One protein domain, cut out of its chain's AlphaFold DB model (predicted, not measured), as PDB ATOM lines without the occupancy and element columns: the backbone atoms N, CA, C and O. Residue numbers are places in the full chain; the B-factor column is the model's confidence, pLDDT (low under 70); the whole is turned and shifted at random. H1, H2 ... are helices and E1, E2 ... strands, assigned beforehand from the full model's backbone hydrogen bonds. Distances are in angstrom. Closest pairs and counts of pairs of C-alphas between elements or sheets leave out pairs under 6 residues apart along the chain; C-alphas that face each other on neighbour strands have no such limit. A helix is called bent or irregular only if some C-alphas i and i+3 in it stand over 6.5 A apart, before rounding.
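AT A GLANCE: This is residues 23 to 202 of the 204 residues of an uncharacterized protein of SAR86 cluster bacterium (UniProt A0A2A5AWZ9). One very long bent helix, H1, runs past a folded body: its residues 23 to 43 stick out free as an arm, residues 48 to 64 pack on one face of a strongly twisted five-stranded sheet, and residues 62 to 70 pack on a small three-stranded sheet. H2 packs on both sheets and joins them, while H3 packs on the large sheet's opposite face. The printed part has 180 residues with three named helices and eight named strands, in the order H1 E1 E2 E3 H2 E4 H3 E5 E6 E7 E8, a mixed class. The large sheet runs E4 E5 E6 E7 E8 and is mixed; the small one runs E1 E2 E3 and is antiparallel. The whole is loose, with a radius of gyration of the C-alphas of 19.5 A, and spans 75 by 35 by 22 A, the arm adding to its length.

HOW THE PARTS SIT: H1, residues 23 to 72, is bent, with C-alphas 35 and 38 6.9 A apart; by its hydrogen bonds it was assigned as one helix. Its arms H1a, residues 23 to 35, and H1b, residues 38 to 72, stand at a steep tilt of 42 degrees, and H1a touches no helix. E1, residues 80 to 82, E2, residues 85 to 89, and E3, residues 97 to 99, form a meander, each strand the antiparallel neighbour of the one before. N 80 and O 87 are 2.8 A apart, and N 88 and O 99 2.8 A. H2, residues 107 to 117, touches H1b, about perpendicular at 84 degrees, with the C-alphas of Gly 62 and Leu 117 closest at 5.0 A; H1b touches H2 with residues 58 to 63 alone. H1b and H2 lie on the same face of this sheet, two layers, at heights over the sheet of 5.8 A and 7.1 A. E4, residues 125 to 127, H3, residues 135 to 145, and E5, residues 151 to 156, form a strand-helix-strand unit, two parallel neighbour strands with a helix between them along the chain, and its crossover is right-handed. N 153 and O 126 are 2.9 A apart. E5, E6 at residues 162 to 167, E7 at residues 181 to 188 and E8 at residues 193 to 200 form a second meander. Among its pairs within hydrogen-bond range, N 152 and O 166 are 2.9 A apart, N 165 and O 185 are 2.9 A apart, and N 184 and O 197 are 3.0 A apart. On this sheet H1b runs along the strands over E7, at 5 degrees on the local plane and a height over the sheet of 10.0 A; the closest C-alphas of the two, Glu 56 and Leu 185, are 7.1 A apart. H2 is on it too, with C-alphas of Ser 107 and Thr 154 closest at 4.6 A. H1b and H3 lie on opposite faces of the sheet E4 E5 E6 E7 E8, and this sheet with helices on both faces, H1b and H2 on one and H3 on the other, makes three layers. In H1a, H1b, H2 and H3 every O i to N i+4 pair is within hydrogen-bond range.

IN THESE COORDINATES: H1a begins at C-alpha 23 (-21.509, 26.042, 26.549) and is 18.8 A long; H1b, 51.5 A long, ends at C-alpha 72 (21.293, 26.071, -30.967). H2 is 15.7 A long and H3 15.5 A. E5 is 16.4 A long, E6 16.3 A and E7 21.7 A. E8, 22.8 A long, ends at C-alpha 200 (-11.389, 44.903, -13.578).

THE WHOLE: The C-alphas farthest apart, those of Val 23 and Gly 74, are 75.5 A apart. Without the free residues 23 to 43 the body spans 48 by 33 by 22 A. The printed part has no cut, and the link from E6 to E7, 13 residues, is long. Mean pLDDT of the printed part is 85.8; 22 residues are under 70, among them 130 to 137 and 156 to 160.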
ATOM      1  N   VAL A  23     -21.623  24.570  26.576       94.38
ATOM      2  CA  VAL A  23     -21.509  26.042  26.549       94.38
ATOM      3  C   VAL A  23     -20.045  26.498  26.517       94.38
ATOM      4  O   VAL A  23     -19.699  27.372  25.726       94.38
ATOM      5  N   VAL A  24     -19.164  25.882  27.312       95.50
ATOM      6  CA  VAL A  24     -17.718  26.156  27.277       95.50
ATOM      7  C   VAL A  24     -17.111  25.797  25.921       95.50
ATOM      8  O   VAL A  24     -16.337  26.588  25.388       95.50
ATOM      9  N   VAL A  25     -17.477  24.656  25.326       95.19
ATOM     10  CA  VAL A  25     -16.943  24.252  24.015       95.19
ATOM     11  C   VAL A  25     -17.334  25.244  22.916       95.19
ATOM     12  O   VAL A  25     -16.455  25.675  22.173       95.19
ATOM     13  N   ILE A  26     -18.599  25.675  22.830       95.44
ATOM     14  CA  ILE A  26     -19.004  26.648  21.795       95.44
ATOM     15  C   ILE A  26     -18.405  28.046  22.022       95.44
ATOM     16  O   ILE A  26     -18.091  28.727  21.049       95.44
ATOM     17  N   LEU A  27     -18.172  28.459  23.276       96.00
ATOM     18  CA  LEU A  27     -17.464  29.708  23.584       96.00
ATOM     19  C   LEU A  27     -15.990  29.653  23.157       96.00
ATOM     20  O   LEU A  27     -15.496  30.599  22.548       96.00
ATOM     21  N   LEU A  28     -15.298  28.542  23.431       96.50
ATOM     22  CA  LEU A  28     -13.907  28.350  23.011       96.50
ATOM     23  C   LEU A  28     -13.781  28.295  21.483       96.50
ATOM     24  O   LEU A  28     -12.905  28.956  20.930       96.50
ATOM     25  N   LEU A  29     -14.677  27.577  20.797       95.94
ATOM     26  CA  LEU A  29     -14.726  27.562  19.332       95.94
ATOM     27  C   LEU A  29     -14.991  28.963  18.761       95.94
ATOM     28  O   LEU A  29     -14.302  29.368  17.832       95.94
ATOM     29  N   GLY A  30     -15.908  29.736  19.354       96.50
ATOM     30  CA  GLY A  30     -16.180  31.115  18.938       96.50
ATOM     31  C   GLY A  30     -14.952  32.028  19.024       96.50
ATOM     32  O   GLY A  30     -14.665  32.756  18.075       96.50
ATOM     33  N   ILE A  31     -14.189  31.955  20.121       96.69
ATOM     34  CA  ILE A  31     -12.950  32.735  20.297       96.69
ATOM     35  C   ILE A  31     -11.880  32.297  19.286       96.69
ATOM     36  O   ILE A  31     -11.257  33.147  18.654       96.69
ATOM     37  N   LEU A  32     -11.698  30.985  19.089       96.38
ATOM     38  CA  LEU A  32     -10.729  30.453  18.127       96.38
ATOM     39  C   LEU A  32     -11.058  30.892  16.694       96.38
ATOM     40  O   LEU A  32     -10.184  31.434  16.019       96.38
ATOM     41  N   THR A  33     -12.311  30.745  16.250       94.94
ATOM     42  CA  THR A  33     -12.754  31.187  14.916       94.94
ATOM     43  C   THR A  33     -12.593  32.696  14.736       94.94
ATOM     44  O   THR A  33     -12.065  33.116  13.711       94.94
ATOM     45  N   ALA A  34     -12.954  33.510  15.735       94.69
ATOM     46  CA  ALA A  34     -12.812  34.968  15.667       94.69
ATOM     47  C   ALA A  34     -11.352  35.436  15.497       94.69
ATOM     48  O   ALA A  34     -11.116  36.483  14.899       94.69
ATOM     49  N   THR A  35     -10.374  34.667  15.992       93.44
ATOM     50  CA  THR A  35      -8.939  34.969  15.820       93.44
ATOM     51  C   THR A  35      -8.281  34.285  14.621       93.44
ATOM     52  O   THR A  35      -7.256  34.763  14.145       93.44
ATOM     53  N   ALA A  36      -8.837  33.173  14.130       90.69
ATOM     54  CA  ALA A  36      -8.271  32.414  13.015       90.69
ATOM     55  C   ALA A  36      -8.782  32.883  11.643       90.69
ATOM     56  O   ALA A  36      -8.025  32.842  10.677       90.69
ATOM     57  N   LEU A  37     -10.044  33.326  11.556       89.81
ATOM     58  CA  LEU A  37     -10.701  33.626  10.281       89.81
ATOM     59  C   LEU A  37     -10.023  34.742   9.459       89.81
ATOM     60  O   LEU A  37      -9.842  34.506   8.269       89.81
ATOM     61  N   PRO A  38      -9.602  35.898  10.024       86.69
ATOM     62  CA  PRO A  38      -8.972  36.955   9.221       86.69
ATOM     63  C   PRO A  38      -7.701  36.452   8.528       86.69
ATOM     64  O   PRO A  38      -7.614  36.462   7.307       86.69
ATOM     65  N   ARG A  39      -6.797  35.843   9.308       87.44
ATOM     66  CA  ARG A  39      -5.534  35.277   8.815       87.44
ATOM     67  C   ARG A  39      -5.729  34.183   7.759       87.44
ATOM     68  O   ARG A  39      -4.843  33.961   6.942       87.44
ATOM     69  N   PHE A  40      -6.842  33.453   7.803       86.19
ATOM     70  CA  PHE A  40      -7.135  32.433   6.797       86.19
ATOM     71  C   PHE A  40      -7.493  33.053   5.436       86.19
ATOM     72  O   PHE A  40      -7.129  32.487   4.408       86.19
ATOM     73  N   MET A  41      -8.148  34.221   5.426       84.62
ATOM     74  CA  MET A  41      -8.406  34.967   4.192       84.62
ATOM     75  C   MET A  41      -7.112  35.534   3.607       84.62
ATOM     76  O   MET A  41      -6.814  35.234   2.457       84.62
ATOM     77  N   ASP A  42      -6.306  36.231   4.420       84.69
ATOM     78  CA  ASP A  42      -5.021  36.817   3.997       84.69
ATOM     79  C   ASP A  42      -4.140  35.774   3.264       84.69
ATOM     80  O   ASP A  42      -3.713  35.975   2.128       84.69
ATOM     81  N   ILE A  43      -3.975  34.590   3.873       89.00
ATOM     82  CA  ILE A  43      -3.185  33.469   3.329       89.00
ATOM     83  C   ILE A  43      -3.748  32.927   2.003       89.00
ATOM     84  O   ILE A  43      -2.998  32.353   1.213       89.00
ATOM     85  N   SER A  44      -5.053  33.070   1.757       87.88
ATOM     86  CA  SER A  44      -5.691  32.593   0.525       87.88
ATOM     87  C   SER A  44      -5.364  33.522  -0.647       87.88
ATOM     88  O   SER A  44      -4.901  33.053  -1.686       87.88
ATOM     89  N   ASP A  45      -5.488  34.836  -0.448       86.69
ATOM     90  CA  ASP A  45      -5.125  35.852  -1.446       86.69
ATOM     91  C   ASP A  45      -3.612  35.819  -1.748       86.69
ATOM     92  O   ASP A  45      -3.182  35.886  -2.901       86.69
ATOM     93  N   GLU A  46      -2.788  35.617  -0.715       90.31
ATOM     94  CA  GLU A  46      -1.334  35.447  -0.833       90.31
ATOM     95  C   GLU A  46      -0.950  34.158  -1.586       90.31
ATOM     96  O   GLU A  46       0.012  34.155  -2.360       90.31
ATOM     97  N   ALA A  47      -1.717  33.072  -1.428       91.69
ATOM     98  CA  ALA A  47      -1.529  31.843  -2.201       91.69
ATOM     99  C   ALA A  47      -1.914  32.023  -3.679       91.69
ATOM    100  O   ALA A  47      -1.187  31.551  -4.555       91.69
ATOM    101  N   HIS A  48      -3.002  32.745  -3.972       91.50
ATOM    102  CA  HIS A  48      -3.382  33.110  -5.340       91.50
ATOM    103  C   HIS A  48      -2.300  33.970  -6.019       91.50
ATOM    104  O   HIS A  48      -1.882  33.663  -7.137       91.50
ATOM    105  N   GLY A  49      -1.755  34.973  -5.320       92.88
ATOM    106  CA  GLY A  49      -0.616  35.763  -5.805       92.88
ATOM    107  C   GLY A  49       0.622  34.908  -6.110       92.88
ATOM    108  O   GLY A  49       1.223  35.046  -7.177       92.88
ATOM    109  N   ALA A  50       0.954  33.960  -5.228       94.00
ATOM    110  CA  ALA A  50       2.083  33.047  -5.415       94.00
ATOM    111  C   ALA A  50       1.913  32.085  -6.612       94.00
ATOM    112  O   ALA A  50       2.912  31.686  -7.215       94.00
ATOM    113  N   VAL A  51       0.680  31.729  -6.998       92.88
ATOM    114  CA  VAL A  51       0.413  30.960  -8.232       92.88
ATOM    115  C   VAL A  51       0.731  31.795  -9.475       92.88
ATOM    116  O   VAL A  51       1.384  31.294 -10.390       92.88
ATOM    117  N   VAL A  52       0.346  33.075  -9.495       94.56
ATOM    118  CA  VAL A  52       0.673  33.995 -10.602       94.56
ATOM    119  C   VAL A  52       2.187  34.230 -10.695       94.56
ATOM    120  O   VAL A  52       2.742  34.171 -11.792       94.56
ATOM    121  N   ASP A  53       2.878  34.398  -9.560       95.19
ATOM    122  CA  ASP A  53       4.349  34.474  -9.500       95.19
ATOM    123  C   ASP A  53       5.024  33.218 -10.070       95.19
ATOM    124  O   ASP A  53       5.960  33.316 -10.871       95.19
ATOM    125  N   ALA A  54       4.546  32.033  -9.679       94.00
ATOM    126  CA  ALA A  54       5.097  30.762 -10.131       94.00
ATOM    127  C   ALA A  54       4.891  30.545 -11.639       94.00
ATOM    128  O   ALA A  54       5.823  30.114 -12.323       94.00
ATOM    129  N   VAL A  55       3.708  30.870 -12.172       94.69
ATOM    130  CA  VAL A  55       3.405  30.748 -13.607       94.69
ATOM    131  C   VAL A  55       4.205  31.756 -14.427       94.69
ATOM    132  O   VAL A  55       4.822  31.361 -15.413       94.69
ATOM    133  N   GLU A  56       4.299  33.018 -14.000       95.56
ATOM    134  CA  GLU A  56       5.105  34.025 -14.699       95.56
ATOM    135  C   GLU A  56       6.589  33.624 -14.759       95.56
ATOM    136  O   GLU A  56       7.198  33.639 -15.830       95.56
ATOM    137  N   GLY A  57       7.174  33.218 -13.626       94.75
ATOM    138  CA  GLY A  57       8.564  32.760 -13.571       94.75
ATOM    139  C   GLY A  57       8.815  31.510 -14.420       94.75
ATOM    140  O   GLY A  57       9.857  31.403 -15.075       94.75
ATOM    141  N   SER A  58       7.847  30.592 -14.462       93.81
ATOM    142  CA  SER A  58       7.933  29.366 -15.260       93.81
ATOM    143  C   SER A  58       7.819  29.651 -16.758       93.81
ATOM    144  O   SER A  58       8.654  29.163 -17.516       93.81
ATOM    145  N   LEU A  59       6.884  30.509 -17.192       93.94
ATOM    146  CA  LEU A  59       6.760  30.925 -18.594       93.94
ATOM    147  C   LEU A  59       8.031  31.641 -19.069       93.94
ATOM    148  O   LEU A  59       8.609  31.250 -20.080       93.94
ATOM    149  N   ARG A  60       8.540  32.621 -18.300       94.62
ATOM    150  CA  ARG A  60       9.817  33.300 -18.603       94.62
ATOM    151  C   ARG A  60      10.974  32.308 -18.772       94.62
ATOM    152  O   ARG A  60      11.807  32.486 -19.657       94.62
ATOM    153  N   THR A  61      11.013  31.261 -17.947       94.06
ATOM    154  CA  THR A  61      12.035  30.206 -18.019       94.06
ATOM    155  C   THR A  61      11.846  29.317 -19.252       94.06
ATOM    156  O   THR A  61      12.809  29.080 -19.976       94.06
ATOM    157  N   GLY A  62      10.618  28.873 -19.534       93.31
ATOM    158  CA  GLY A  62      10.294  28.035 -20.691       93.31
ATOM    159  C   GLY A  62      10.582  28.729 -22.023       93.31
ATOM    160  O   GLY A  62      11.254  28.159 -22.877       93.31
ATOM    161  N   MET A  63      10.167  29.990 -22.181       92.94
ATOM    162  CA  MET A  63      10.462  30.781 -23.385       92.94
ATOM    163  C   MET A  63      11.969  30.955 -23.604       92.94
ATOM    164  O   MET A  63      12.444  30.826 -24.729       92.94
ATOM    165  N   ALA A  64      12.733  31.212 -22.535       93.31
ATOM    166  CA  ALA A  64      14.186  31.349 -22.618       93.31
ATOM    167  C   ALA A  64      14.881  30.024 -22.986       93.31
ATOM    168  O   ALA A  64      15.855  30.037 -23.738       93.31
ATOM    169  N   LEU A  65      14.376  28.885 -22.497       93.81
ATOM    170  CA  LEU A  65      14.865  27.552 -22.866       93.81
ATOM    171  C   LEU A  65      14.532  27.206 -24.324       93.81
ATOM    172  O   LEU A  65      15.427  26.785 -25.057       93.81
ATOM    173  N   PHE A  66      13.293  27.446 -24.767       94.38
ATOM    174  CA  PHE A  66      12.882  27.265 -26.162       94.38
ATOM    175  C   PHE A  66      13.728  28.126 -27.109       94.38
ATOM    176  O   PHE A  66      14.306  27.614 -28.065       94.38
ATOM    177  N   HIS A  67      13.877  29.419 -26.810       93.12
ATOM    178  CA  HIS A  67      14.675  30.340 -27.618       93.12
ATOM    179  C   HIS A  67      16.161  29.935 -27.663       93.12
ATOM    180  O   HIS A  67      16.795  29.986 -28.717       93.12
ATOM    181  N   ALA A  68      16.724  29.459 -26.545       94.00
ATOM    182  CA  ALA A  68      18.086  28.928 -26.514       94.00
ATOM    183  C   ALA A  68      18.246  27.657 -27.373       94.00
ATOM    184  O   ALA A  68      19.272  27.505 -28.039       94.00
ATOM    185  N   GLN A  69      17.243  26.771 -27.403       93.88
ATOM    186  CA  GLN A  69      17.221  25.610 -28.297       93.88
ATOM    187  C   GLN A  69      17.091  26.039 -29.768       93.88
ATOM    188  O   GLN A  69      17.849  25.558 -30.606       93.88
ATOM    189  N   TRP A  70      16.228  27.009 -30.080       93.94
ATOM    190  CA  TRP A  70      16.072  27.572 -31.426       93.94
ATOM    191  C   TRP A  70      17.363  28.203 -31.969       93.94
ATOM    192  O   TRP A  70      17.744  27.953 -33.115       93.94
ATOM    193  N   LEU A  71      18.102  28.940 -31.134       93.56
ATOM    194  CA  LEU A  71      19.441  29.426 -31.480       93.56
ATOM    195  C   LEU A  71      20.440  28.273 -31.696       93.56
ATOM    196  O   LEU A  71      21.249  28.335 -32.622       93.56
ATOM    197  N   ALA A  72      20.390  27.222 -30.872       94.38
ATOM    198  CA  ALA A  72      21.293  26.071 -30.967       94.38
ATOM    199  C   ALA A  72      21.031  25.180 -32.198       94.38
ATOM    200  O   ALA A  72      21.976  24.631 -32.765       94.38
ATOM    201  N   GLU A  73      19.776  25.070 -32.641       94.06
ATOM    202  CA  GLU A  73      19.372  24.348 -33.857       94.06
ATOM    203  C   GLU A  73      19.579  25.166 -35.149       94.06
ATOM    204  O   GLU A  73      19.338  24.669 -36.248       94.06
ATOM    205  N   GLY A  74      20.101  26.395 -35.043       92.94
ATOM    206  CA  GLY A  74      20.471  27.221 -36.193       92.94
ATOM    207  C   GLY A  74      19.332  28.073 -36.750       92.94
ATOM    208  O   GLY A  74      19.317  28.348 -37.946       92.94
ATOM    209  N   GLN A  75      18.408  28.505 -35.884       92.75
ATOM    210  CA  GLN A  75      17.273  29.377 -36.208       92.75
ATOM    211  C   GLN A  75      16.315  28.788 -37.270       92.75
ATOM    212  O   GLN A  75      16.045  29.438 -38.286       92.75
ATOM    213  N   PRO A  76      15.793  27.558 -37.080       90.12
ATOM    214  CA  PRO A  76      14.825  26.978 -38.006       90.12
ATOM    215  C   PRO A  76      13.532  27.806 -38.057       90.12
ATOM    216  O   PRO A  76      13.112  28.392 -37.063       90.12
ATOM    217  N   THR A  77      12.866  27.816 -39.212       86.31
ATOM    218  CA  THR A  77      11.486  28.321 -39.366       86.31
ATOM    219  C   THR A  77      10.433  27.218 -39.199       86.31
ATOM    220  O   THR A  77       9.234  27.471 -39.281       86.31
ATOM    221  N   THR A  78      10.874  25.977 -38.993       87.94
ATOM    222  CA  THR A  78      10.033  24.820 -38.671       87.94
ATOM    223  C   THR A  78       9.906  24.640 -37.163       87.94
ATOM    224  O   THR A  78      10.754  25.111 -36.407       87.94
ATOM    225  N   GLY A  79       8.886  23.898 -36.735       88.00
ATOM    226  CA  GLY A  79       8.706  23.516 -35.339       88.00
ATOM    227  C   GLY A  79       9.893  22.744 -34.765       88.00
ATOM    228  O   GLY A  79      10.527  21.942 -35.454       88.00
ATOM    229  N   ILE A  80      10.155  22.997 -33.487       91.38
ATOM    230  CA  ILE A  80      11.194  22.383 -32.663       91.38
ATOM    231  C   ILE A  80      10.525  21.443 -31.664       91.38
ATOM    232  O   ILE A  80       9.511  21.792 -31.055       91.38
ATOM    233  N   THR A  81      11.110  20.264 -31.453       92.19
ATOM    234  CA  THR A  81      10.649  19.345 -30.407       92.19
ATOM    235  C   THR A  81      11.046  19.886 -29.032       92.19
ATOM    236  O   THR A  81      12.232  19.903 -28.694       92.19
ATOM    237  N   TYR A  82      10.061  20.291 -28.229       87.81
ATOM    238  CA  TYR A  82      10.235  20.876 -26.896       87.81
ATOM    239  C   TYR A  82       9.304  20.174 -25.891       87.81
ATOM    240  O   TYR A  82       8.129  19.963 -26.177       87.81
ATOM    241  N   ASP A  83       9.862  19.729 -24.758       83.62
ATOM    242  CA  ASP A  83       9.237  18.866 -23.726       83.62
ATOM    243  C   ASP A  83       8.344  17.715 -24.262       83.62
ATOM    244  O   ASP A  83       7.315  17.349 -23.698       83.62
ATOM    245  N   GLY A  84       8.732  17.128 -25.400       78.88
ATOM    246  CA  GLY A  84       8.005  16.030 -26.055       78.88
ATOM    247  C   GLY A  84       6.829  16.451 -26.948       78.88
ATOM    248  O   GLY A  84       6.308  15.602 -27.672       78.88
ATOM    249  N   GLY A  85       6.450  17.730 -26.949       86.81
ATOM    250  CA  GLY A  85       5.608  18.350 -27.975       86.81
ATOM    251  C   GLY A  85       6.435  18.975 -29.106       86.81
ATOM    252  O   GLY A  85       7.662  18.870 -29.126       86.81
ATOM    253  N   THR A  86       5.760  19.660 -30.030       92.25
ATOM    254  CA  THR A  86       6.390  20.511 -31.052       92.25
ATOM    255  C   THR A  86       5.909  21.941 -30.853       92.25
ATOM    256  O   THR A  86       4.707  22.175 -30.908       92.25
ATOM    257  N   LEU A  87       6.824  22.890 -30.663       93.56
ATOM    258  CA  LEU A  87       6.517  24.322 -30.634       93.56
ATOM    259  C   LEU A  87       7.208  25.023 -31.804       93.56
ATOM    260  O   LEU A  87       8.352  24.721 -32.142       93.56
ATOM    261  N   HIS A  88       6.507  25.956 -32.433       93.19
ATOM    262  CA  HIS A  88       6.997  26.731 -33.564       93.19
ATOM    263  C   HIS A  88       7.487  28.114 -33.118       93.19
ATOM    264  O   HIS A  88       6.895  28.707 -32.214       93.19
ATOM    265  N   PRO A  89       8.574  28.627 -33.721       91.88
ATOM    266  CA  PRO A  89       9.062  29.974 -33.465       91.88
ATOM    267  C   PRO A  89       8.228  31.036 -34.191       91.88
ATOM    268  O   PRO A  89       7.733  30.807 -35.296       91.88
ATOM    269  N   SER A  90       8.174  32.229 -33.601       87.75
ATOM    270  CA  SER A  90       7.585  33.439 -34.167       87.75
ATOM    271  C   SER A  90       8.117  33.741 -35.576       87.75
ATOM    272  O   SER A  90       9.325  33.706 -35.837       87.75
ATOM    273  N   ALA A  91       7.205  34.073 -36.496       74.25
ATOM    274  CA  ALA A  91       7.535  34.340 -37.897       74.25
ATOM    275  C   ALA A  91       8.454  35.567 -38.079       74.25
ATOM    276  O   ALA A  91       9.259  35.605 -39.011       74.25
ATOM    277  N   ASP A  92       8.393  36.532 -37.156       69.12
ATOM    278  CA  ASP A  92       9.140  37.798 -37.182       69.12
ATOM    279  C   ASP A  92      10.620  37.675 -36.755       69.12
ATOM    280  O   ASP A  92      11.232  38.631 -36.279       69.12
ATOM    281  N   ILE A  93      11.229  36.500 -36.955       61.00
ATOM    282  CA  ILE A  93      12.674  36.224 -36.794       61.00
ATOM    283  C   ILE A  93      13.173  36.307 -35.332       61.00
ATOM    284  O   ILE A  93      14.338  36.021 -35.059       61.00
ATOM    285  N   THR A  94      12.320  36.615 -34.354       79.75
ATOM    286  CA  THR A  94      12.730  36.697 -32.941       79.75
ATOM    287  C   THR A  94      12.826  35.342 -32.243       79.75
ATOM    288  O   THR A  94      13.553  35.231 -31.260       79.75
ATOM    289  N   GLY A  95      12.199  34.289 -32.778       88.50
ATOM    290  CA  GLY A  95      12.465  32.913 -32.356       88.50
ATOM    291  C   GLY A  95      11.914  32.549 -30.980       88.50
ATOM    292  O   GLY A  95      12.528  31.759 -30.262       88.50
ATOM    293  N   TYR A  96      10.794  33.155 -30.593       92.25
ATOM    294  CA  TYR A  96      10.052  32.835 -29.373       92.25
ATOM    295  C   TYR A  96       8.838  31.956 -29.709       92.25
ATOM    296  O   TYR A  96       8.380  31.984 -30.848       92.25
ATOM    297  N   PRO A  97       8.338  31.120 -28.784       93.25
ATOM    298  CA  PRO A  97       7.317  30.121 -29.102       93.25
ATOM    299  C   PRO A  97       5.968  30.787 -29.415       93.25
ATOM    300  O   PRO A  97       5.432  31.502 -28.570       93.25
ATOM    301  N   SER A  98       5.420  30.555 -30.610       91.38
ATOM    302  CA  SER A  98       4.177  31.187 -31.080       91.38
ATOM    303  C   SER A  98       2.986  30.236 -31.173       91.38
ATOM    304  O   SER A  98       1.874  30.650 -30.875       91.38
ATOM    305  N   SER A  99       3.196  28.982 -31.586       91.12
ATOM    306  CA  SER A  99       2.117  28.008 -31.817       91.12
ATOM    307  C   SER A  99       2.624  26.567 -31.906       91.12
ATOM    308  O   SER A  99       3.819  26.306 -31.744       91.12
ATOM    309  N   THR A 100       1.726  25.615 -32.181       91.00
ATOM    310  CA  THR A 100       2.064  24.196 -32.420       91.00
ATOM    311  C   THR A 100       2.041  23.761 -33.891       91.00
ATOM    312  O   THR A 100       2.399  22.617 -34.166       91.00
ATOM    313  N   ASP A 101       1.642  24.624 -34.835       88.69
ATOM    314  CA  ASP A 101       1.529  24.279 -36.268       88.69
ATOM    315  C   ASP A 101       2.394  25.143 -37.220       88.69
ATOM    316  O   ASP A 101       2.690  24.719 -38.341       88.69
ATOM    317  N   GLY A 102       2.853  26.319 -36.769       86.44
ATOM    318  CA  GLY A 102       3.649  27.273 -37.553       86.44
ATOM    319  C   GLY A 102       2.913  28.524 -38.031       86.44
ATOM    320  O   GLY A 102       3.546  29.385 -38.638       86.44
ATOM    321  N   THR A 103       1.625  28.651 -37.731       86.38
ATOM    322  CA  THR A 103       0.837  29.882 -37.873       86.38
ATOM    323  C   THR A 103       0.539  30.419 -36.474       86.38
ATOM    324  O   THR A 103       0.404  29.626 -35.557       86.38
ATOM    325  N   TYR A 104       0.446  31.731 -36.272       86.25
ATOM    326  CA  TYR A 104      -0.311  32.262 -35.132       86.25
ATOM    327  C   TYR A 104      -1.657  32.722 -35.679       86.25
ATOM    328  O   TYR A 104      -1.675  33.476 -36.658       86.25
ATOM    329  N   SER A 105      -2.750  32.201 -35.131       82.38
ATOM    330  CA  SER A 105      -4.052  32.256 -35.795       82.38
ATOM    331  C   SER A 105      -5.260  32.428 -34.882       82.38
ATOM    332  O   SER A 105      -6.236  33.015 -35.347       82.38
ATOM    333  N   ASP A 106      -5.213  31.929 -33.644       85.50
ATOM    334  CA  ASP A 106      -6.274  32.135 -32.656       85.50
ATOM    335  C   ASP A 106      -5.791  31.971 -31.194       85.50
ATOM    336  O   ASP A 106      -4.659  31.580 -30.886       85.50
ATOM    337  N   SER A 107      -6.708  32.203 -30.250       87.31
ATOM    338  CA  SER A 107      -6.505  31.977 -28.808       87.31
ATOM    339  C   SER A 107      -6.061  30.553 -28.408       87.31
ATOM    340  O   SER A 107      -5.517  30.370 -27.311       87.31
ATOM    341  N   ALA A 108      -6.285  29.527 -29.237       89.88
ATOM    342  CA  ALA A 108      -5.833  28.166 -28.973       89.88
ATOM    343  C   ALA A 108      -4.322  28.008 -29.206       89.88
ATOM    344  O   ALA A 108      -3.712  27.180 -28.527       89.88
ATOM    345  N   ASP A 109      -3.690  28.845 -30.035       90.06
ATOM    346  CA  ASP A 109      -2.226  28.929 -30.114       90.06
ATOM    347  C   ASP A 109      -1.629  29.413 -28.781       90.06
ATOM    348  O   ASP A 109      -0.668  28.828 -28.276       90.06
ATOM    349  N   CYS A 110      -2.265  30.388 -28.120       91.00
ATOM    350  CA  CYS A 110      -1.877  30.825 -26.773       91.00
ATOM    351  C   CYS A 110      -2.018  29.710 -25.725       91.00
ATOM    352  O   CYS A 110      -1.122  29.510 -24.899       91.00
ATOM    353  N   LEU A 111      -3.114  28.944 -25.773       92.69
ATOM    354  CA  LEU A 111      -3.295  27.738 -24.956       92.69
ATOM    355  C   LEU A 111      -2.205  26.692 -25.250       92.69
ATOM    356  O   LEU A 111      -1.687  26.066 -24.322       92.69
ATOM    357  N   ALA A 112      -1.847  26.499 -26.517       91.88
ATOM    358  CA  ALA A 112      -0.866  25.513 -26.949       91.88
ATOM    359  C   ALA A 112       0.561  25.888 -26.512       91.88
ATOM    360  O   ALA A 112       1.279  25.032 -25.994       91.88
ATOM    361  N   VAL A 113       0.944  27.167 -26.604       92.31
ATOM    362  CA  VAL A 113       2.202  27.686 -26.041       92.31
ATOM    363  C   VAL A 113       2.228  27.526 -24.519       92.31
ATOM    364  O   VAL A 113       3.212  27.021 -23.982       92.31
ATOM    365  N   PHE A 114       1.153  27.881 -23.807       93.12
ATOM    366  CA  PHE A 114       1.094  27.737 -22.346       93.12
ATOM    367  C   PHE A 114       1.284  26.276 -21.904       93.12
ATOM    368  O   PHE A 114       2.093  26.005 -21.021       93.12
ATOM    369  N   ASN A 115       0.609  25.325 -22.561       92.25
ATOM    370  CA  ASN A 115       0.778  23.889 -22.298       92.25
ATOM    371  C   ASN A 115       2.158  23.355 -22.724       92.25
ATOM    372  O   ASN A 115       2.709  22.493 -22.047       92.25
ATOM    373  N   GLY A 116       2.720  23.844 -23.833       91.12
ATOM    374  CA  GLY A 116       4.030  23.413 -24.326       91.12
ATOM    375  C   GLY A 116       5.208  23.943 -23.501       91.12
ATOM    376  O   GLY A 116       6.272  23.333 -23.501       91.12
ATOM    377  N   LEU A 117       5.033  25.060 -22.788       91.62
ATOM    378  CA  LEU A 117       6.061  25.650 -21.925       91.62
ATOM    379  C   LEU A 117       5.944  25.264 -20.448       91.62
ATOM    380  O   LEU A 117       6.933  25.385 -19.721       91.62
ATOM    381  N   LEU A 118       4.761  24.844 -19.991       90.25
ATOM    382  CA  LEU A 118       4.479  24.571 -18.584       90.25
ATOM    383  C   LEU A 118       4.011  23.134 -18.364       90.25
ATOM    384  O   LEU A 118       2.915  22.748 -18.765       90.25
ATOM    385  N   THR A 119       4.768  22.377 -17.571       80.88
ATOM    386  CA  THR A 119       4.271  21.132 -16.979       80.88
ATOM    387  C   THR A 119       3.167  21.462 -15.961       80.88
ATOM    388  O   THR A 119       3.449  21.757 -14.797       80.88
ATOM    389  N   LEU A 120       1.900  21.456 -16.389       66.12
ATOM    390  CA  LEU A 120       0.767  21.855 -15.546       66.12
ATOM    391  C   LEU A 120       0.595  20.905 -14.351       66.12
ATOM    392  O   LEU A 120       0.072  19.797 -14.469       66.12
ATOM    393  N   GLY A 121       1.019  21.364 -13.170       70.75
ATOM    394  CA  GLY A 121       0.998  20.624 -11.900       70.75
ATOM    395  C   GLY A 121      -0.393  20.438 -11.281       70.75
ATOM    396  O   GLY A 121      -0.541  20.581 -10.072       70.75
ATOM    397  N   GLY A 122      -1.409  20.155 -12.101       79.50
ATOM    398  CA  GLY A 122      -2.818  20.055 -11.708       79.50
ATOM    399  C   GLY A 122      -3.652  21.315 -11.961       79.50
ATOM    400  O   GLY A 122      -4.857  21.260 -11.747       79.50
ATOM    401  N   MET A 123      -3.041  22.410 -12.434       88.06
ATOM    402  CA  MET A 123      -3.768  23.610 -12.870       88.06
ATOM    403  C   MET A 123      -4.543  23.348 -14.167       88.06
ATOM    404  O   MET A 123      -4.022  22.679 -15.062       88.06
ATOM    405  N   THR A 124      -5.738  23.918 -14.301       91.44
ATOM    406  CA  THR A 124      -6.538  23.868 -15.535       91.44
ATOM    407  C   THR A 124      -6.483  25.180 -16.319       91.44
ATOM    408  O   THR A 124      -6.494  26.271 -15.751       91.44
ATOM    409  N   ILE A 125      -6.446  25.070 -17.648       92.44
ATOM    410  CA  ILE A 125      -6.507  26.204 -18.570       92.44
ATOM    411  C   ILE A 125      -7.389  25.864 -19.774       92.44
ATOM    412  O   ILE A 125      -7.352  24.742 -20.281       92.44
ATOM    413  N   ALA A 126      -8.139  26.856 -20.249       92.25
ATOM    414  CA  ALA A 126      -8.829  26.835 -21.534       92.25
ATOM    415  C   ALA A 126      -8.449  28.080 -22.345       92.25
ATOM    416  O   ALA A 126      -8.148  29.124 -21.765       92.25
ATOM    417  N   SER A 127      -8.490  27.989 -23.674       91.50
ATOM    418  CA  SER A 127      -8.621  29.175 -24.517       91.50
ATOM    419  C   SER A 127     -10.083  29.603 -24.589       91.50
ATOM    420  O   SER A 127     -10.986  28.763 -24.532       91.50
ATOM    421  N   VAL A 128     -10.317  30.904 -24.746       88.25
ATOM    422  CA  VAL A 128     -11.581  31.417 -25.273       88.25
ATOM    423  C   VAL A 128     -11.277  32.398 -26.396       88.25
ATOM    424  O   VAL A 128     -10.524  33.359 -26.219       88.25
ATOM    425  N   ASP A 129     -11.880  32.120 -27.545       81.25
ATOM    426  CA  ASP A 129     -11.850  32.970 -28.727       81.25
ATOM    427  C   ASP A 129     -12.656  34.253 -28.466       81.25
ATOM    428  O   ASP A 129     -13.803  34.205 -28.011       81.25
ATOM    429  N   THR A 130     -12.031  35.400 -28.732       69.88
ATOM    430  CA  THR A 130     -12.625  36.733 -28.591       69.88
ATOM    431  C   THR A 130     -12.626  37.486 -29.922       69.88
ATOM    432  O   THR A 130     -12.329  38.682 -29.936       69.88
ATOM    433  N   ASP A 131     -12.945  36.780 -31.018       61.09
ATOM    434  CA  ASP A 131     -13.101  37.276 -32.396       61.09
ATOM    435  C   ASP A 131     -13.469  38.772 -32.472       61.09
ATOM    436  O   ASP A 131     -14.617  39.197 -32.306       61.09
ATOM    437  N   SER A 132     -12.439  39.572 -32.746       54.78
ATOM    438  CA  SER A 132     -12.444  41.019 -32.965       54.78
ATOM    439  C   SER A 132     -12.830  41.959 -31.790       54.78
ATOM    440  O   SER A 132     -13.977  42.335 -31.553       54.78
ATOM    441  N   THR A 133     -11.798  42.618 -31.249       52.09
ATOM    442  CA  THR A 133     -11.779  44.085 -31.003       52.09
ATOM    443  C   THR A 133     -12.646  44.719 -29.895       52.09
ATOM    444  O   THR A 133     -12.774  45.945 -29.882       52.09
ATOM    445  N   SER A 134     -13.206  43.983 -28.923       58.91
ATOM    446  CA  SER A 134     -13.905  44.635 -27.794       58.91
ATOM    447  C   SER A 134     -13.612  44.042 -26.412       58.91
ATOM    448  O   SER A 134     -13.620  42.830 -26.209       58.91
ATOM    449  N   ALA A 135     -13.432  44.920 -25.420       61.81
ATOM    450  CA  ALA A 135     -13.275  44.513 -24.023       61.81
ATOM    451  C   ALA A 135     -14.527  43.798 -23.478       61.81
ATOM    452  O   ALA A 135     -14.398  42.878 -22.682       61.81
ATOM    453  N   ALA A 136     -15.726  44.165 -23.946       65.31
ATOM    454  CA  ALA A 136     -16.989  43.569 -23.504       65.31
ATOM    455  C   ALA A 136     -17.212  42.138 -24.035       65.31
ATOM    456  O   ALA A 136     -17.831  41.315 -23.361       65.31
ATOM    457  N   THR A 137     -16.693  41.805 -25.225       69.69
ATOM    458  CA  THR A 137     -16.690  40.416 -25.718       69.69
ATOM    459  C   THR A 137     -15.659  39.569 -24.973       69.69
ATOM    460  O   THR A 137     -15.979  38.440 -24.607       69.69
ATOM    461  N   ALA A 138     -14.486  40.126 -24.652       71.62
ATOM    462  CA  ALA A 138     -13.504  39.471 -23.784       71.62
ATOM    463  C   ALA A 138     -14.020  39.249 -22.345       71.62
ATOM    464  O   ALA A 138     -13.793  38.188 -21.771       71.62
ATOM    465  N   GLU A 139     -14.777  40.196 -21.783       74.44
ATOM    466  CA  GLU A 139     -15.425  40.066 -20.470       74.44
ATOM    467  C   GLU A 139     -16.367  38.855 -20.415       74.44
ATOM    468  O   GLU A 139     -16.187  37.955 -19.591       74.44
ATOM    469  N   ALA A 140     -17.331  38.793 -21.339       78.00
ATOM    470  CA  ALA A 140     -18.307  37.708 -21.405       78.00
ATOM    471  C   ALA A 140     -17.664  36.343 -21.721       78.00
ATOM    472  O   ALA A 140     -18.122  35.314 -21.223       78.00
ATOM    473  N   ALA A 141     -16.592  36.334 -22.519       80.56
ATOM    474  CA  ALA A 141     -15.782  35.152 -22.802       80.56
ATOM    475  C   ALA A 141     -15.081  34.612 -21.541       80.56
ATOM    476  O   ALA A 141     -15.186  33.422 -21.235       80.56
ATOM    477  N   VAL A 142     -14.407  35.481 -20.779       83.19
ATOM    478  CA  VAL A 142     -13.647  35.092 -19.580       83.19
ATOM    479  C   VAL A 142     -14.576  34.689 -18.429       83.19
ATOM    480  O   VAL A 142     -14.370  33.622 -17.853       83.19
ATOM    481  N   GLU A 143     -15.642  35.449 -18.133       81.25
ATOM    482  CA  GLU A 143     -16.670  35.038 -17.149       81.25
ATOM    483  C   GLU A 143     -17.398  33.741 -17.581       81.25
ATOM    484  O   GLU A 143     -17.868  32.979 -16.738       81.25
ATOM    485  N   GLY A 144     -17.435  33.417 -18.880       80.25
ATOM    486  CA  GLY A 144     -17.928  32.130 -19.388       80.25
ATOM    487  C   GLY A 144     -17.019  30.924 -19.090       80.25
ATOM    488  O   GLY A 144     -17.506  29.793 -19.046       80.25
ATOM    489  N   ALA A 145     -15.719  31.149 -18.866       82.75
ATOM    490  CA  ALA A 145     -14.723  30.118 -18.543       82.75
ATOM    491  C   ALA A 145     -14.320  30.081 -17.050       82.75
ATOM    492  O   ALA A 145     -13.687  29.115 -16.599       82.75
ATOM    493  N   VAL A 146     -14.713  31.103 -16.283       80.88
ATOM    494  CA  VAL A 146     -14.607  31.187 -14.819       80.88
ATOM    495  C   VAL A 146     -15.273  29.986 -14.138       80.88
ATOM    496  O   VAL A 146     -16.262  29.421 -14.599       80.88
ATOM    497  N   GLY A 147     -14.702  29.553 -13.011       79.19
ATOM    498  CA  GLY A 147     -15.244  28.459 -12.199       79.19
ATOM    499  C   GLY A 147     -14.986  27.048 -12.738       79.19
ATOM    500  O   GLY A 147     -15.077  26.099 -11.960       79.19
ATOM    501  N   ALA A 148     -14.612  26.908 -14.013       84.38
ATOM    502  CA  ALA A 148     -14.118  25.664 -14.605       84.38
ATOM    503  C   ALA A 148     -12.580  25.623 -14.724       84.38
ATOM    504  O   ALA A 148     -11.996  24.539 -14.661       84.38
ATOM    505  N   ASN A 149     -11.929  26.785 -14.873       89.56
ATOM    506  CA  ASN A 149     -10.494  26.892 -15.146       89.56
ATOM    507  C   ASN A 149      -9.748  27.752 -14.108       89.56
ATOM    508  O   ASN A 149     -10.289  28.746 -13.611       89.56
ATOM    509  N   ASP A 150      -8.493  27.401 -13.805       91.81
ATOM    510  CA  ASP A 150      -7.573  28.264 -13.046       91.81
ATOM    511  C   ASP A 150      -7.050  29.431 -13.890       91.81
ATOM    512  O   ASP A 150      -6.815  30.518 -13.362       91.81
ATOM    513  N   TRP A 151      -6.884  29.201 -15.194       93.06
ATOM    514  CA  TRP A 151      -6.409  30.178 -16.169       93.06
ATOM    515  C   TRP A 151      -7.304  30.221 -17.411       93.06
ATOM    516  O   TRP A 151      -7.857  29.203 -17.831       93.06
ATOM    517  N   VAL A 152      -7.382  31.386 -18.050       92.38
ATOM    518  CA  VAL A 152      -8.017  31.561 -19.362       92.38
ATOM    519  C   VAL A 152      -7.032  32.231 -20.311       92.38
ATOM    520  O   VAL A 152      -6.533  33.313 -20.006       92.38
ATOM    521  N   ALA A 153      -6.749  31.591 -21.444       92.12
ATOM    522  CA  ALA A 153      -5.972  32.162 -22.539       92.12
ATOM    523  C   ALA A 153      -6.888  32.885 -23.535       92.12
ATOM    524  O   ALA A 153      -7.939  32.367 -23.912       92.12
ATOM    525  N   THR A 154      -6.456  34.048 -24.007       88.56
ATOM    526  CA  THR A 154      -7.026  34.722 -25.176       88.56
ATOM    527  C   THR A 154      -5.923  35.401 -25.990       88.56
ATOM    528  O   THR A 154      -4.766  35.441 -25.562       88.56
ATOM    529  N   GLU A 155      -6.283  35.934 -27.150       83.25
ATOM    530  CA  GLU A 155      -5.412  36.751 -27.995       83.25
ATOM    531  C   GLU A 155      -5.838  38.227 -27.999       83.25
ATOM    532  O   GLU A 155      -6.989  38.566 -27.717       83.25
ATOM    533  N   LEU A 156      -4.916  39.117 -28.371       68.25
ATOM    534  CA  LEU A 156      -5.255  40.425 -28.925       68.25
ATOM    535  C   LEU A 156      -5.093  40.398 -30.448       68.25
ATOM    536  O   LEU A 156      -4.016  40.118 -30.965       68.25
ATOM    537  N   VAL A 157      -6.160  40.775 -31.159       56.00
ATOM    538  CA  VAL A 157      -6.189  40.877 -32.634       56.00
ATOM    539  C   VAL A 157      -5.571  42.195 -33.154       56.00
ATOM    540  O   VAL A 157      -5.545  42.452 -34.357       56.00
ATOM    541  N   ASP A 158      -5.075  43.051 -32.258       54.19
ATOM    542  CA  ASP A 158      -4.289  44.240 -32.599       54.19
ATOM    543  C   ASP A 158      -2.818  43.847 -32.787       54.19
ATOM    544  O   ASP A 158      -2.243  43.181 -31.940       54.19
ATOM    545  N   THR A 159      -2.169  44.279 -33.872       53.72
ATOM    546  CA  THR A 159      -0.742  43.980 -34.104       53.72
ATOM    547  C   THR A 159       0.155  44.756 -33.121       53.72
ATOM    548  O   THR A 159       0.067  45.992 -33.126       53.72
ATOM    549  N   PRO A 160       1.081  44.123 -32.368       58.22
ATOM    550  CA  PRO A 160       1.549  42.734 -32.473       58.22
ATOM    551  C   PRO A 160       0.670  41.706 -31.743       58.22
ATOM    552  O   PRO A 160       0.056  42.007 -30.729       58.22
ATOM    553  N   SER A 161       0.680  40.472 -32.252       72.38
ATOM    554  CA  SER A 161      -0.039  39.329 -31.686       72.38
ATOM    555  C   SER A 161       0.435  38.986 -30.267       72.38
ATOM    556  O   SER A 161       1.441  38.297 -30.087       72.38
ATOM    557  N   ASP A 162      -0.315  39.458 -29.275       84.06
ATOM    558  CA  ASP A 162      -0.069  39.234 -27.851       84.06
ATOM    559  C   ASP A 162      -1.024  38.163 -27.293       84.06
ATOM    560  O   ASP A 162      -2.245  38.257 -27.435       84.06
ATOM    561  N   CYS A 163      -0.482  37.185 -26.565       89.75
ATOM    562  CA  CYS A 163      -1.285  36.265 -25.758       89.75
ATOM    563  C   CYS A 163      -1.584  36.873 -24.385       89.75
ATOM    564  O   CYS A 163      -0.664  37.311 -23.695       89.75
ATOM    565  N   ILE A 164      -2.834  36.825 -23.922       90.38
ATOM    566  CA  ILE A 164      -3.201  37.214 -22.553       90.38
ATOM    567  C   ILE A 164      -3.672  35.987 -21.778       90.38
ATOM    568  O   ILE A 164      -4.596  35.289 -22.188       90.38
ATOM    569  N   PHE A 165      -3.067  35.767 -20.611       93.06
ATOM    570  CA  PHE A 165      -3.487  34.762 -19.641       93.06
ATOM    571  C   PHE A 165      -4.121  35.450 -18.425       93.06
ATOM    572  O   PHE A 165      -3.432  36.130 -17.661       93.06
ATOM    573  N   TYR A 166      -5.428  35.273 -18.236       92.19
ATOM    574  CA  TYR A 166      -6.159  35.710 -17.043       92.19
ATOM    575  C   TYR A 166      -6.082  34.636 -15.960       92.19
ATOM    576  O   TYR A 166      -6.320  33.464 -16.252       92.19
ATOM    577  N   TYR A 167      -5.822  35.023 -14.710       93.19
ATOM    578  CA  TYR A 167      -5.947  34.110 -13.573       93.19
ATOM    579  C   TYR A 167      -7.379  34.123 -13.020       93.19
ATOM    580  O   TYR A 167      -7.818  35.102 -12.417       93.19
ATOM    581  N   THR A 168      -8.106  33.025 -13.218       90.50
ATOM    582  CA  THR A 168      -9.516  32.851 -12.826       90.50
ATOM    583  C   THR A 168      -9.718  31.887 -11.656       90.50
ATOM    584  O   THR A 168     -10.836  31.775 -11.152       90.50
ATOM    585  N   GLY A 169      -8.657  31.228 -11.172       89.06
ATOM    586  CA  GLY A 169      -8.718  30.268 -10.059       89.06
ATOM    587  C   GLY A 169      -9.323  30.829  -8.766       89.06
ATOM    588  O   GLY A 169      -9.946  30.094  -8.006       89.06
ATOM    589  N   GLN A 170      -9.231  32.144  -8.548       85.56
ATOM    590  CA  GLN A 170      -9.818  32.828  -7.389       85.56
ATOM    591  C   GLN A 170     -11.354  33.069  -7.513       85.56
ATOM    592  O   GLN A 170     -12.021  33.273  -6.500       85.56
ATOM    593  N   PHE A 171     -11.956  32.999  -8.717       84.94
ATOM    594  CA  PHE A 171     -13.425  33.051  -8.926       84.94
ATOM    595  C   PHE A 171     -14.094  31.654  -8.819       84.94
ATOM    596  O   PHE A 171     -15.302  31.507  -9.028       84.94
ATOM    597  N   GLN A 172     -13.342  30.595  -8.479       70.62
ATOM    598  CA  GLN A 172     -13.897  29.240  -8.356       70.62
ATOM    599  C   GLN A 172     -15.011  29.128  -7.298       70.62
ATOM    600  O   GLN A 172     -15.041  29.829  -6.289       70.62
ATOM    601  N   SER A 173     -15.942  28.199  -7.542       61.28
ATOM    602  CA  SER A 173     -17.180  27.953  -6.776       61.28
ATOM    603  C   SER A 173     -18.299  29.013  -6.860       61.28
ATOM    604  O   SER A 173     -19.234  28.982  -6.062       61.28
ATOM    605  N   GLY A 174     -18.289  29.862  -7.895       54.94
ATOM    606  CA  GLY A 174     -19.436  30.716  -8.255       54.94
ATOM    607  C   GLY A 174     -19.369  32.148  -7.721       54.94
ATOM    608  O   GLY A 174     -20.378  32.853  -7.710       54.94
ATOM    609  N   THR A 175     -18.187  32.581  -7.295       61.81
ATOM    610  CA  THR A 175     -17.873  33.992  -7.070       61.81
ATOM    611  C   THR A 175     -17.785  34.669  -8.438       61.81
ATOM    612  O   THR A 175     -16.856  34.378  -9.181       61.81
ATOM    613  N   SER A 176     -18.711  35.563  -8.803       66.69
ATOM    614  CA  SER A 176     -18.488  36.410  -9.991       66.69
ATOM    615  C   SER A 176     -17.253  37.277  -9.749       66.69
ATOM    616  O   SER A 176     -17.088  37.806  -8.645       66.69
ATOM    617  N   THR A 177     -16.389  37.397 -10.760       68.81
ATOM    618  CA  THR A 177     -15.178  38.248 -10.713       68.81
ATOM    619  C   THR A 177     -15.415  39.628 -11.393       68.81
ATOM    620  O   THR A 177     -14.488  40.414 -11.592       68.81
ATOM    621  N   ALA A 178     -16.687  39.995 -11.618       72.25
ATOM    622  CA  ALA A 178     -17.146  41.353 -11.932       72.25
ATOM    623  C   ALA A 178     -16.841  42.372 -10.811       72.25
ATOM    624  O   ALA A 178     -16.989  42.086  -9.621       72.25
ATOM    625  N   ASN A 179     -16.424  43.589 -11.192       74.62
ATOM    626  CA  ASN A 179     -15.905  44.638 -10.298       74.62
ATOM    627  C   ASN A 179     -14.805  44.142  -9.327       74.62
ATOM    628  O   ASN A 179     -14.626  44.675  -8.229       74.62
ATOM    629  N   ALA A 180     -14.052  43.118  -9.722       82.81
ATOM    630  CA  ALA A 180     -12.939  42.581  -8.957       82.81
ATOM    631  C   ALA A 180     -11.667  42.516  -9.812       82.81
ATOM    632  O   ALA A 180     -11.701  42.619 -11.038       82.81
ATOM    633  N   ILE A 181     -10.523  42.416  -9.139       86.31
ATOM    634  CA  ILE A 181      -9.210  42.538  -9.773       86.31
ATOM    635  C   ILE A 181      -8.768  41.162 -10.268       86.31
ATOM    636  O   ILE A 181      -8.493  40.267  -9.468       86.31
ATOM    637  N   ILE A 182      -8.690  41.005 -11.587       89.19
ATOM    638  CA  ILE A 182      -8.222  39.787 -12.250       89.19
ATOM    639  C   ILE A 182      -6.737  39.969 -12.584       89.19
ATOM    640  O   ILE A 182      -6.423  40.876 -13.362       89.19
ATOM    641  N   PRO A 183      -5.809  39.162 -12.041       92.69
ATOM    642  CA  PRO A 183      -4.410  39.192 -12.463       92.69
ATOM    643  C   PRO A 183      -4.277  38.772 -13.932       92.69
ATOM    644  O   PRO A 183      -4.911  37.804 -14.357       92.69
ATOM    645  N   THR A 184      -3.431  39.467 -14.694       92.06
ATOM    646  CA  THR A 184      -3.141  39.119 -16.093       92.06
ATOM    647  C   THR A 184      -1.647  38.963 -16.341       92.06
ATOM    648  O   THR A 184      -0.829  39.691 -15.777       92.06
ATOM    649  N   LEU A 185      -1.289  38.027 -17.218       94.19
ATOM    650  CA  LEU A 185       0.042  37.906 -17.805       94.19
ATOM    651  C   LEU A 185      -0.096  38.067 -19.321       94.19
ATOM    652  O   LEU A 185      -0.645  37.188 -19.981       94.19
ATOM    653  N   THR A 186       0.392  39.180 -19.863       92.25
ATOM    654  CA  THR A 186       0.491  39.393 -21.314       92.25
ATOM    655  C   THR A 186       1.850  38.893 -21.788       92.25
ATOM    656  O   THR A 186       2.875  39.315 -21.250       92.25
ATOM    657  N   TYR A 187       1.859  38.001 -22.772       92.25
ATOM    658  CA  TYR A 187       3.036  37.490 -23.462       92.25
ATOM    659  C   TYR A 187       3.104  38.079 -24.876       92.25
ATOM    660  O   TYR A 187       2.293  37.742 -25.737       92.25
ATOM    661  N   ASP A 188       4.106  38.930 -25.089       89.75
ATOM    662  CA  ASP A 188       4.485  39.477 -26.389       89.75
ATOM    663  C   ASP A 188       5.346  38.452 -27.135       89.75
ATOM    664  O   ASP A 188       6.528  38.246 -26.822       89.75
ATOM    665  N   ILE A 189       4.720  37.809 -28.124       86.69
ATOM    666  CA  ILE A 189       5.301  36.760 -28.972       86.69
ATOM    667  C   ILE A 189       6.413  37.328 -29.867       86.69
ATOM    668  O   ILE A 189       7.347  36.616 -30.246       86.69
ATOM    669  N   SER A 190       6.353  38.625 -30.182       85.12
ATOM    670  CA  SER A 190       7.372  39.298 -30.981       85.12
ATOM    671  C   SER A 190       8.629  39.579 -30.150       85.12
ATOM    672  O   SER A 190       9.724  39.219 -30.575       85.12
ATOM    673  N   ALA A 191       8.515  40.129 -28.939       87.25
ATOM    674  CA  ALA A 191       9.666  40.475 -28.103       87.25
ATOM    675  C   ALA A 191      10.179  39.325 -27.220       87.25
ATOM    676  O   ALA A 191      11.276  39.438 -26.662       87.25
ATOM    677  N   GLY A 192       9.400  38.253 -27.042       89.31
ATOM    678  CA  GLY A 192       9.688  37.211 -26.051       89.31
ATOM    679  C   GLY A 192       9.517  37.703 -24.617       89.31
ATOM    680  O   GLY A 192      10.228  37.261 -23.711       89.31
ATOM    681  N   SER A 193       8.639  38.686 -24.410       90.69
ATOM    682  CA  SER A 193       8.512  39.402 -23.143       90.69
ATOM    683  C   SER A 193       7.193  39.069 -22.458       90.69
ATOM    684  O   SER A 193       6.171  38.893 -23.111       90.69
ATOM    685  N   ILE A 194       7.211  38.983 -21.127       93.31
ATOM    686  CA  ILE A 194       5.986  38.883 -20.327       93.31
ATOM    687  C   ILE A 194       5.846  40.149 -19.494       93.31
ATOM    688  O   ILE A 194       6.814  40.589 -18.863       93.31
ATOM    689  N   THR A 195       4.635  40.690 -19.461       93.19
ATOM    690  CA  THR A 195       4.232  41.818 -18.624       93.19
ATOM    691  C   THR A 195       3.073  41.381 -17.738       93.19
ATOM    692  O   THR A 195       2.067  40.876 -18.232       93.19
ATOM    693  N   ARG A 196       3.197  41.583 -16.422       94.19
ATOM    694  CA  ARG A 196       2.068  41.415 -15.504       94.19
ATOM    695  C   ARG A 196       1.204  42.667 -15.516       94.19
ATOM    696  O   ARG A 196       1.718  43.773 -15.354       94.19
ATOM    697  N   GLY A 197      -0.100  42.472 -15.633       91.94
ATOM    698  CA  GLY A 197      -1.110  43.496 -15.428       91.94
ATOM    699  C   GLY A 197      -2.216  43.012 -14.496       91.94
ATOM    700  O   GLY A 197      -2.103  41.995 -13.805       91.94
ATOM    701  N   SER A 198      -3.307  43.765 -14.495       89.81
ATOM    702  CA  SER A 198      -4.586  43.324 -13.957       89.81
ATOM    703  C   SER A 198      -5.716  44.048 -14.675       89.81
ATOM    704  O   SER A 198      -5.549  45.213 -15.042       89.81
ATOM    705  N   ILE A 199      -6.867  43.400 -14.812       85.38
ATOM    706  CA  ILE A 199      -8.095  44.019 -15.318       85.38
ATOM    707  C   ILE A 199      -9.170  44.050 -14.225       85.38
ATOM    708  O   ILE A 199      -9.092  43.336 -13.224       85.38
ATOM    709  N   THR A 200     -10.172  44.903 -14.394       85.00
ATOM    710  CA  THR A 200     -11.389  44.903 -13.578       85.00
ATOM    711  C   THR A 200     -12.553  45.172 -14.512       85.00
ATOM    712  O   THR A 200     -12.649  46.255 -15.086       85.00
ATOM    713  N   TRP A 201     -13.397  44.162 -14.678       77.06
ATOM    714  CA  TRP A 201     -14.613  44.225 -15.477       77.06
ATOM    715  C   TRP A 201     -15.647  45.145 -14.818       77.06
ATOM    716  O   TRP A 201     -15.825  45.103 -13.595       77.06
ATOM    717  N   VAL A 202     -16.302  45.990 -15.616       68.38
ATOM    718  CA  VAL A 202     -17.252  47.004 -15.142       68.38
ATOM    719  C   VAL A 202     -18.635  46.638 -15.659       68.38
ATOM    720  O   VAL A 202     -18.920  46.797 -16.838       68.38
TER     721      VAL A 202